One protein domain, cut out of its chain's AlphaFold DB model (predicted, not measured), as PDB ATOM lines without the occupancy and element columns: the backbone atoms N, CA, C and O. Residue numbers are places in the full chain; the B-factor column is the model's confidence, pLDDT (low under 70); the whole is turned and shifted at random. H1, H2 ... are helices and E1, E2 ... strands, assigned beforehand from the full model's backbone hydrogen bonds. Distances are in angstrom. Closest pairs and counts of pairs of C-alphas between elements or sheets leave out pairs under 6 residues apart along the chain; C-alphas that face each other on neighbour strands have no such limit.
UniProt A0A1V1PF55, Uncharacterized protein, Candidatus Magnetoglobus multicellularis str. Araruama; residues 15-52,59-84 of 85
ATOM      1  N   HIS A  15       4.896   5.534 174.154       89.56
ATOM      2  CA  HIS A  15       5.863   5.548 173.053       89.56
ATOM      3  C   HIS A  15       6.311   4.145 172.608       89.56
ATOM      4  O   HIS A  15       6.813   4.002 171.499       89.56
ATOM      5  N   LEU A  16       6.107   3.109 173.435       88.06
ATOM      6  CA  LEU A  16       6.349   1.707 173.064       88.06
ATOM      7  C   LEU A  16       5.145   1.073 172.348       88.06
ATOM      8  O   LEU A  16       5.271  -0.014 171.780       88.06
ATOM      9  N   TYR A  17       3.987   1.739 172.371       89.19
ATOM     10  CA  TYR A  17       2.765   1.321 171.685       89.19
ATOM     11  C   TYR A  17       2.699   1.936 170.274       89.19
ATOM     12  O   TYR A  17       1.759   2.642 169.917       89.19
ATOM     13  N   ASN A  18       3.750   1.702 169.488       90.44
ATOM     14  CA  ASN A  18       3.886   2.123 168.093       90.44
ATOM     15  C   ASN A  18       3.877   0.899 167.155       90.44
ATOM     16  O   ASN A  18       3.961  -0.232 167.630       90.44
ATOM     17  N   GLY A  19       3.753   1.112 165.840       93.00
ATOM     18  CA  GLY A  19       3.861   0.026 164.855       93.00
ATOM     19  C   GLY A  19       2.723  -1.003 164.912       93.00
ATOM     20  O   GLY A  19       2.933  -2.182 164.650       93.00
ATOM     21  N   PHE A  20       1.511  -0.569 165.268       95.19
ATOM     22  CA  PHE A  20       0.306  -1.399 165.228       95.19
ATOM     23  C   PHE A  20      -0.672  -0.886 164.175       95.19
ATOM     24  O   PHE A  20      -0.918   0.316 164.075       95.19
ATOM     25  N   VAL A  21      -1.299  -1.808 163.448       95.94
ATOM     26  CA  VAL A  21      -2.378  -1.522 162.501       95.94
ATOM     27  C   VAL A  21      -3.677  -2.083 163.056       95.94
ATOM     28  O   VAL A  21      -3.738  -3.223 163.516       95.94
ATOM     29  N   LYS A  22      -4.741  -1.278 163.024       95.94
ATOM     30  CA  LYS A  22      -6.072  -1.735 163.423       95.94
ATOM     31  C   LYS A  22      -6.724  -2.477 162.258       95.94
ATOM     32  O   LYS A  22      -7.030  -1.868 161.239       95.94
ATOM     33  N   GLN A  23      -6.976  -3.770 162.429       95.88
ATOM     34  CA  GLN A  23      -7.677  -4.619 161.464       95.88
ATOM     35  C   GLN A  23      -8.750  -5.426 162.193       95.88
ATOM     36  O   GLN A  23      -8.487  -6.000 163.247       95.88
ATOM     37  N   ASN A  24      -9.977  -5.452 161.664       94.19
ATOM     38  CA  ASN A  24     -11.101  -6.200 162.250       94.19
ATOM     39  C   ASN A  24     -11.312  -5.926 163.753       94.19
ATOM     40  O   ASN A  24     -11.565  -6.836 164.536       94.19
ATOM     41  N   SER A  25     -11.181  -4.660 164.162       95.12
ATOM     42  CA  SER A  25     -11.285  -4.211 165.563       95.12
ATOM     43  C   SER A  25     -10.182  -4.699 166.512       95.12
ATOM     44  O   SER A  25     -10.265  -4.431 167.708       95.12
ATOM     45  N   VAL A  26      -9.121  -5.321 165.996       95.06
ATOM     46  CA  VAL A  26      -7.940  -5.743 166.762       95.06
ATOM     47  C   VAL A  26      -6.718  -4.949 166.298       95.06
ATOM     48  O   VAL A  26      -6.624  -4.563 165.135       95.06
ATOM     49  N   PHE A  27      -5.787  -4.666 167.208       94.50
ATOM     50  CA  PHE A  27      -4.493  -4.078 166.863       94.50
ATOM     51  C   PHE A  27      -3.484  -5.192 166.605       94.50
ATOM     52  O   PHE A  27      -3.210  -5.998 167.493       94.50
ATOM     53  N   ILE A  28      -2.944  -5.234 165.392       95.19
ATOM     54  CA  ILE A  28      -1.961  -6.222 164.947       95.19
ATOM     55  C   ILE A  28      -0.625  -5.502 164.778       95.19
ATOM     56  O   ILE A  28      -0.576  -4.437 164.161       95.19
ATOM     57  N   ALA A  29       0.444  -6.047 165.355       96.44
ATOM     58  CA  ALA A  29       1.790  -5.516 165.159       96.44
ATOM     59  C   ALA A  29       2.183  -5.636 163.679       96.44
ATOM     60  O   ALA A  29       1.928  -6.669 163.058       96.44
ATOM     61  N   THR A  30       2.816  -4.606 163.117       97.00
ATOM     62  CA  THR A  30       3.490  -4.754 161.820       97.00
ATOM     63  C   THR A  30       4.656  -5.742 161.953       97.00
ATOM     64  O   THR A  30       5.121  -5.983 163.076       97.00
ATOM     65  N   PRO A  31       5.166  -6.312 160.846       95.75
ATOM     66  CA  PRO A  31       6.358  -7.159 160.885       95.75
ATOM     67  C   PRO A  31       7.530  -6.497 161.628       95.75
ATOM     68  O   PRO A  31       8.151  -7.113 162.492       95.75
ATOM     69  N   GLU A  32       7.772  -5.210 161.379       96.38
ATOM     70  CA  GLU A  32       8.851  -4.435 162.000       96.38
ATOM     71  C   GLU A  32       8.660  -4.303 163.511       96.38
ATOM     72  O   GLU A  32       9.599  -4.491 164.289       96.38
ATOM     73  N   LYS A  33       7.425  -4.032 163.947       96.19
ATOM     74  CA  LYS A  33       7.086  -3.965 165.367       96.19
ATOM     75  C   LYS A  33       7.244  -5.321 166.045       96.19
ATOM     76  O   LYS A  33       7.837  -5.394 167.120       96.19
ATOM     77  N   ALA A  34       6.760  -6.388 165.413       95.25
ATOM     78  CA  ALA A  34       6.896  -7.743 165.933       95.25
ATOM     79  C   ALA A  34       8.374  -8.133 166.104       95.25
ATOM     80  O   ALA A  34       8.744  -8.705 167.130       95.25
ATOM     81  N   MET A  35       9.232  -7.756 165.150       94.94
ATOM     82  CA  MET A  35      10.677  -7.970 165.244       94.94
ATOM     83  C   MET A  35      11.308  -7.163 166.388       94.94
ATOM     84  O   MET A  35      12.059  -7.717 167.192       94.94
ATOM     85  N   ALA A  36      10.969  -5.876 166.526       95.12
ATOM     86  CA  ALA A  36      11.454  -5.039 167.627       95.12
ATOM     87  C   ALA A  36      11.027  -5.573 169.010       95.12
ATOM     88  O   ALA A  36      11.834  -5.613 169.944       95.12
ATOM     89  N   ASP A  37       9.782  -6.040 169.139       94.44
ATOM     90  CA  ASP A  37       9.276  -6.659 170.367       94.44
ATOM     91  C   ASP A  37      10.005  -7.974 170.680       94.44
ATOM     92  O   ASP A  37      10.409  -8.203 171.824       94.44
ATOM     93  N   ALA A  38      10.249  -8.815 169.670       94.44
ATOM     94  CA  ALA A  38      11.023 -10.043 169.833       94.44
ATOM     95  C   ALA A  38      12.456  -9.747 170.305       94.44
ATOM     96  O   ALA A  38      12.914 -10.337 171.286       94.44
ATOM     97  N   LEU A  39      13.138  -8.777 169.686       94.25
ATOM     98  CA  LEU A  39      14.469  -8.318 170.103       94.25
ATOM     99  C   LEU A  39      14.479  -7.830 171.553       94.25
ATOM    100  O   LEU A  39      15.417  -8.120 172.302       94.25
ATOM    101  N   TYR A  40      13.439  -7.115 171.986       93.94
ATOM    102  CA  TYR A  40      13.319  -6.707 173.380       93.94
ATOM    103  C   TYR A  40      13.247  -7.918 174.306       93.94
ATOM    104  O   TYR A  40      14.024  -7.984 175.264       93.94
ATOM    105  N   PHE A  41      12.394  -8.899 174.004       93.44
ATOM    106  CA  PHE A  41      12.278 -10.105 174.822       93.44
ATOM    107  C   PHE A  41      13.566 -10.935 174.851       93.44
ATOM    108  O   PHE A  41      13.946 -11.432 175.916       93.44
ATOM    109  N   VAL A  42      14.287 -11.018 173.733       94.31
ATOM    110  CA  VAL A  42      15.618 -11.641 173.670       94.31
ATOM    111  C   VAL A  42      16.611 -10.877 174.547       94.31
ATOM    112  O   VAL A  42      17.281 -11.476 175.384       94.31
ATOM    113  N   SER A  43      16.643  -9.541 174.459       93.44
ATOM    114  CA  SER A  43      17.555  -8.693 175.250       93.44
ATOM    115  C   SER A  43      17.364  -8.816 176.769       93.44
ATOM    116  O   SER A  43      18.241  -8.425 177.546       93.44
ATOM    117  N   ILE A  44      16.210  -9.330 177.211       93.62
ATOM    118  CA  ILE A  44      15.885  -9.555 178.625       93.62
ATOM    119  C   ILE A  44      15.921 -11.037 179.024       93.62
ATOM    120  O   ILE A  44      15.518 -11.368 180.141       93.62
ATOM    121  N   GLY A  45      16.370 -11.922 178.126       92.56
ATOM    122  CA  GLY A  45      16.469 -13.364 178.359       92.56
ATOM    123  C   GLY A  45      15.117 -14.071 178.488       92.56
ATOM    124  O   GLY A  45      15.018 -15.079 179.179       92.56
ATOM    125  N   ARG A  46      14.053 -13.520 177.890       92.06
ATOM    126  CA  ARG A  46      12.681 -14.062 177.964       92.06
ATOM    127  C   ARG A  46      12.219 -14.727 176.672       92.06
ATOM    128  O   ARG A  46      11.122 -15.274 176.648       92.06
ATOM    129  N   TYR A  47      13.030 -14.673 175.622       89.88
ATOM    130  CA  TYR A  47      12.729 -15.276 174.334       89.88
ATOM    131  C   TYR A  47      14.017 -15.733 173.651       89.88
ATOM    132  O   TYR A  47      15.057 -15.092 173.809       89.88
ATOM    133  N   ALA A  48      13.937 -16.833 172.908       90.06
ATOM    134  CA  ALA A  48      15.005 -17.318 172.045       90.06
ATOM    135  C   ALA A  48      14.543 -17.162 170.597       90.06
ATOM    136  O   ALA A  48      13.437 -17.576 170.258       90.06
ATOM    137  N   ILE A  49      15.377 -16.546 169.763       89.56
ATOM    138  CA  ILE A  49      15.095 -16.336 168.345       89.56
ATOM    139  C   ILE A  49      16.241 -16.919 167.523       89.56
ATOM    140  O   ILE A  49      17.410 -16.723 167.860       89.56
ATOM    141  N   ASP A  50      15.902 -17.649 166.466       90.62
ATOM    142  CA  ASP A  50      16.870 -18.107 165.478       90.62
ATOM    143  C   ASP A  50      16.954 -17.070 164.359       90.62
ATOM    144  O   ASP A  50      16.129 -17.051 163.448       90.62
ATOM    145  N   PHE A  51      17.944 -16.182 164.444       87.81
ATOM    146  CA  PHE A  51      18.158 -15.147 163.433       87.81
ATOM    147  C   PHE A  51      18.477 -15.718 162.047       87.81
ATOM    148  O   PHE A  51      18.234 -15.037 161.058       87.81
ATOM    149  N   SER A  52      18.989 -16.952 161.954       89.75
ATOM    150  CA  SER A  52      19.299 -17.576 160.663       89.75
ATOM    151  C   SER A  52      18.049 -18.025 159.901       89.75
ATOM    152  O   SER A  52      18.085 -18.147 158.679       89.75
ATOM    153  N   PHE A  59      11.184  -7.160 155.694       93.44
ATOM    154  CA  PHE A  59      11.103  -6.014 156.602       93.44
ATOM    155  C   PHE A  59      11.613  -4.727 155.962       93.44
ATOM    156  O   PHE A  59      12.591  -4.728 155.215       93.44
ATOM    157  N   ASP A  60      11.035  -3.603 156.381       94.81
ATOM    158  CA  ASP A  60      11.693  -2.305 156.252       94.81
ATOM    159  C   ASP A  60      12.655  -2.079 157.437       94.81
ATOM    160  O   ASP A  60      12.251  -1.831 158.580       94.81
ATOM    161  N   LEU A  61      13.960  -2.177 157.165       91.81
ATOM    162  CA  LEU A  61      15.004  -2.058 158.187       91.81
ATOM    163  C   LEU A  61      15.097  -0.652 158.797       91.81
ATOM    164  O   LEU A  61      15.486  -0.524 159.960       91.81
ATOM    165  N   GLU A  62      14.745   0.398 158.052       93.38
ATOM    166  CA  GLU A  62      14.743   1.769 158.574       93.38
ATOM    167  C   GLU A  62      13.570   1.973 159.532       93.38
ATOM    168  O   GLU A  62      13.725   2.566 160.601       93.38
ATOM    169  N   VAL A  63      12.409   1.395 159.220       95.31
ATOM    170  CA  VAL A  63      11.264   1.390 160.139       95.31
ATOM    171  C   VAL A  63      11.591   0.623 161.424       95.31
ATOM    172  O   VAL A  63      11.270   1.114 162.509       95.31
ATOM    173  N   ILE A  64      12.287  -0.519 161.347       94.69
ATOM    174  CA  ILE A  64      12.749  -1.236 162.552       94.69
ATOM    175  C   ILE A  64      13.654  -0.342 163.405       94.69
ATOM    176  O   ILE A  64      13.437  -0.243 164.614       94.69
ATOM    177  N   LYS A  65      14.641   0.332 162.798       93.38
ATOM    178  CA  LYS A  65      15.542   1.249 163.520       93.38
ATOM    179  C   LYS A  65      14.758   2.353 164.234       93.38
ATOM    180  O   LYS A  65      14.913   2.511 165.442       93.38
ATOM    181  N   ASN A  66      13.839   3.012 163.529       94.56
ATOM    182  CA  ASN A  66      12.995   4.070 164.095       94.56
ATOM    183  C   ASN A  66      12.134   3.577 165.272       94.56
ATOM    184  O   ASN A  66      11.920   4.296 166.247       94.56
ATOM    185  N   ILE A  67      11.623   2.342 165.208       95.19
ATOM    186  CA  ILE A  67      10.881   1.737 166.323       95.19
ATOM    187  C   ILE A  67      11.815   1.471 167.512       95.19
ATOM    188  O   ILE A  67      11.444   1.744 168.657       95.19
ATOM    189  N   LEU A  68      13.017   0.946 167.253       94.50
ATOM    190  CA  LEU A  68      14.014   0.589 168.266       94.50
ATOM    191  C   LEU A  68      14.596   1.792 169.021       94.50
ATOM    192  O   LEU A  68      15.057   1.615 170.152       94.50
ATOM    193  N   ASP A  69      14.515   3.004 168.473       93.94
ATOM    194  CA  ASP A  69      14.931   4.234 169.162       93.94
ATOM    195  C   ASP A  69      14.183   4.453 170.487       93.94
ATOM    196  O   ASP A  69      14.728   5.015 171.439       93.94
ATOM    197  N   PHE A  70      12.956   3.935 170.597       93.75
ATOM    198  CA  PHE A  70      12.163   3.990 171.828       93.75
ATOM    199  C   PHE A  70      12.507   2.882 172.837       93.75
ATOM    200  O   PHE A  70      12.013   2.903 173.967       93.75
ATOM    201  N   PHE A  71      13.325   1.900 172.454       92.94
ATOM    202  CA  PHE A  71      13.680   0.754 173.291       92.94
ATOM    203  C   PHE A  71      14.978   0.986 174.077       92.94
ATOM    204  O   PHE A  71      15.793   1.833 173.720       92.94
ATOM    205  N   PRO A  72      15.229   0.220 175.157       93.69
ATOM    206  CA  PRO A  72      16.478   0.325 175.903       93.69
ATOM    207  C   PRO A  72      17.714   0.052 175.034       93.69
ATOM    208  O   PRO A  72      17.700  -0.835 174.181       93.69
ATOM    209  N   ALA A  73      18.836   0.704 175.356       94.12
ATOM    210  CA  ALA A  73      20.095   0.587 174.609       94.12
ATOM    211  C   ALA A  73      20.583  -0.860 174.402       94.12
ATOM    212  O   ALA A  73      21.226  -1.164 173.402       94.12
ATOM    213  N   ARG A  74      20.276  -1.788 175.319       93.81
ATOM    214  CA  ARG A  74      20.605  -3.215 175.138       93.81
ATOM    215  C   ARG A  74      19.884  -3.856 173.948       93.81
ATOM    216  O   ARG A  74      20.463  -4.709 173.289       93.81
ATOM    217  N   THR A  75      18.645  -3.453 173.679       94.19
ATOM    218  CA  THR A  75      17.841  -3.956 172.562       94.19
ATOM    219  C   THR A  75      18.387  -3.401 171.250       94.19
ATOM    220  O   THR A  75      18.592  -4.155 170.308       94.19
ATOM    221  N   GLN A  76      18.735  -2.112 171.230       94.25
ATOM    222  CA  GLN A  76      19.388  -1.472 170.085       94.25
ATOM    223  C   GLN A  76      20.742  -2.125 169.762       94.25
ATOM    224  O   GLN A  76      21.022  -2.439 168.611       94.25
ATOM    225  N   LYS A  77      21.563  -2.422 170.781       92.56
ATOM    226  CA  LYS A  77      22.839  -3.140 170.601       92.56
ATOM    227  C   LYS A  77      22.652  -4.539 170.016       92.56
ATOM    228  O   LYS A  77      23.439  -4.941 169.165       92.56
ATOM    229  N   LEU A  78      21.629  -5.268 170.469       91.88
ATOM    230  CA  LEU A  78      21.304  -6.590 169.930       91.88
ATOM    231  C   LEU A  78      20.950  -6.499 168.441       91.88
ATOM    232  O   LEU A  78      21.432  -7.304 167.654       91.88
ATOM    233  N   TRP A  79      20.169  -5.489 168.051       90.94
ATOM    234  CA  TRP A  79      19.875  -5.228 166.646       90.94
ATOM    235  C   TRP A  79      21.146  -4.978 165.837       90.94
ATOM    236  O   TRP A  79      21.377  -5.673 164.858       90.94
ATOM    237  N   SER A  80      22.023  -4.070 166.271       87.19
ATOM    238  CA  SER A  80      23.264  -3.765 165.542       87.19
ATOM    239  C   SER A  80      24.197  -4.973 165.368       87.19
ATOM    240  O   SER A  80      24.896  -5.056 164.363       87.19
ATOM    241  N   ALA A  81      24.204  -5.917 166.315       85.88
ATOM    242  CA  ALA A  81      25.015  -7.132 166.226       85.88
ATOM    243  C   ALA A  81      24.511  -8.134 165.170       85.88
ATOM    244  O   ALA A  81      25.310  -8.897 164.633       85.88
ATOM    245  N   HIS A  82      23.207  -8.138 164.877       79.06
ATOM    246  CA  HIS A  82      22.574  -9.102 163.968       79.06
ATOM    247  C   HIS A  82      22.104  -8.488 162.642       79.06
ATOM    248  O   HIS A  82      21.984  -9.203 161.656       79.06
ATOM    249  N   ALA A  83      21.893  -7.173 162.590       66.19
ATOM    250  CA  ALA A  83      21.479  -6.432 161.401       66.19
ATOM    251  C   ALA A  83      22.665  -5.956 160.544       66.19
ATOM    252  O   ALA A  83      22.512  -5.033 159.749       66.19
ATOM    253  N   SER A  84      23.850  -6.557 160.713       51.12
ATOM    254  CA  SER A  84      24.960  -6.403 159.765       51.12
ATOM    255  C   SER A  84      24.638  -7.207 158.500       51.12
ATOM    256  O   SER A  84      25.143  -8.314 158.318       51.12
TER     257      SER A  84
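AT A GLANCE: This is residues 15 to 52 and 59 to 84 of the 85 residues of an uncharacterized protein of Candidatus Magnetoglobus multicellularis str. Araruama (UniProt A0A1V1PF55). Picture a two-stranded hairpin, E1 and E2, at one end of a small cluster of three helices, whose centres make a triangle. H1 is the helix on which the other two pack, H2 near its beginning and H3 near its end, while H2 and H3 run opposite ways to each other. You will read 64 printed residues, with two named strands and then three named helices along the chain, the strands forming an antiparallel sheet of order E1 - E2; the class is mixed, helices and strands. The whole is compact, with a radius of gyration of the C-alphas of 11.8 A, and spans 36 by 23 by 23 A, only just elongated.

HOW THE PARTS SIT: Begin at the hairpin of E1, residues 20 to 23, and E2, residues 26 to 29, where N 21 and O 28 are 2.8 A apart, within hydrogen-bond range. From E2 a tight link leads to H1, residues 31 to 43. With its residues 32 to 36 alone, H1 touches H2, residues 61 to 68, at a steep tilt of 52 degrees; the closest C-alphas are those of Glu 32 and Ile 64, 5.1 A apart. With its residues 39 to 43 alone, H1 touches H3, residues 73 to 82, and their lines are only just about perpendicular, at 71 degrees; the closest C-alphas are those of Tyr 40 and Thr 75, 5.4 A apart. H2 and H3 are close but not clearly touching, at a shallow tilt of 21 degrees, with the C-alphas of Leu 68 and Gln 76 closest at 6.0 A. Both strands are apart from H2 and H3. In H1, H2 and H3 every O i to N i+4 pair is within hydrogen-bond range.

IN THESE COORDINATES: Find C-alpha 20 at (0.306, -1.399, 165.228), where E1 begins; it is 9.4 A long and E2 is 9.9 A. H1 runs 18.3 A from C-alpha 31 at (6.358, -7.159, 160.885), H2 10.5 A, and H3 14.6 A to C-alpha 82 at (22.574, -9.102, 163.968).

THE WHOLE: Look for the two C-alphas farthest apart at Ser 25 and Ser 84, 36.8 A. Residues 53 to 58 are not printed, and C-alphas 52 and 59 are 14.7 A apart across the cut. No link printed whole is long, and pLDDT is under 70 at residues 83 to 84.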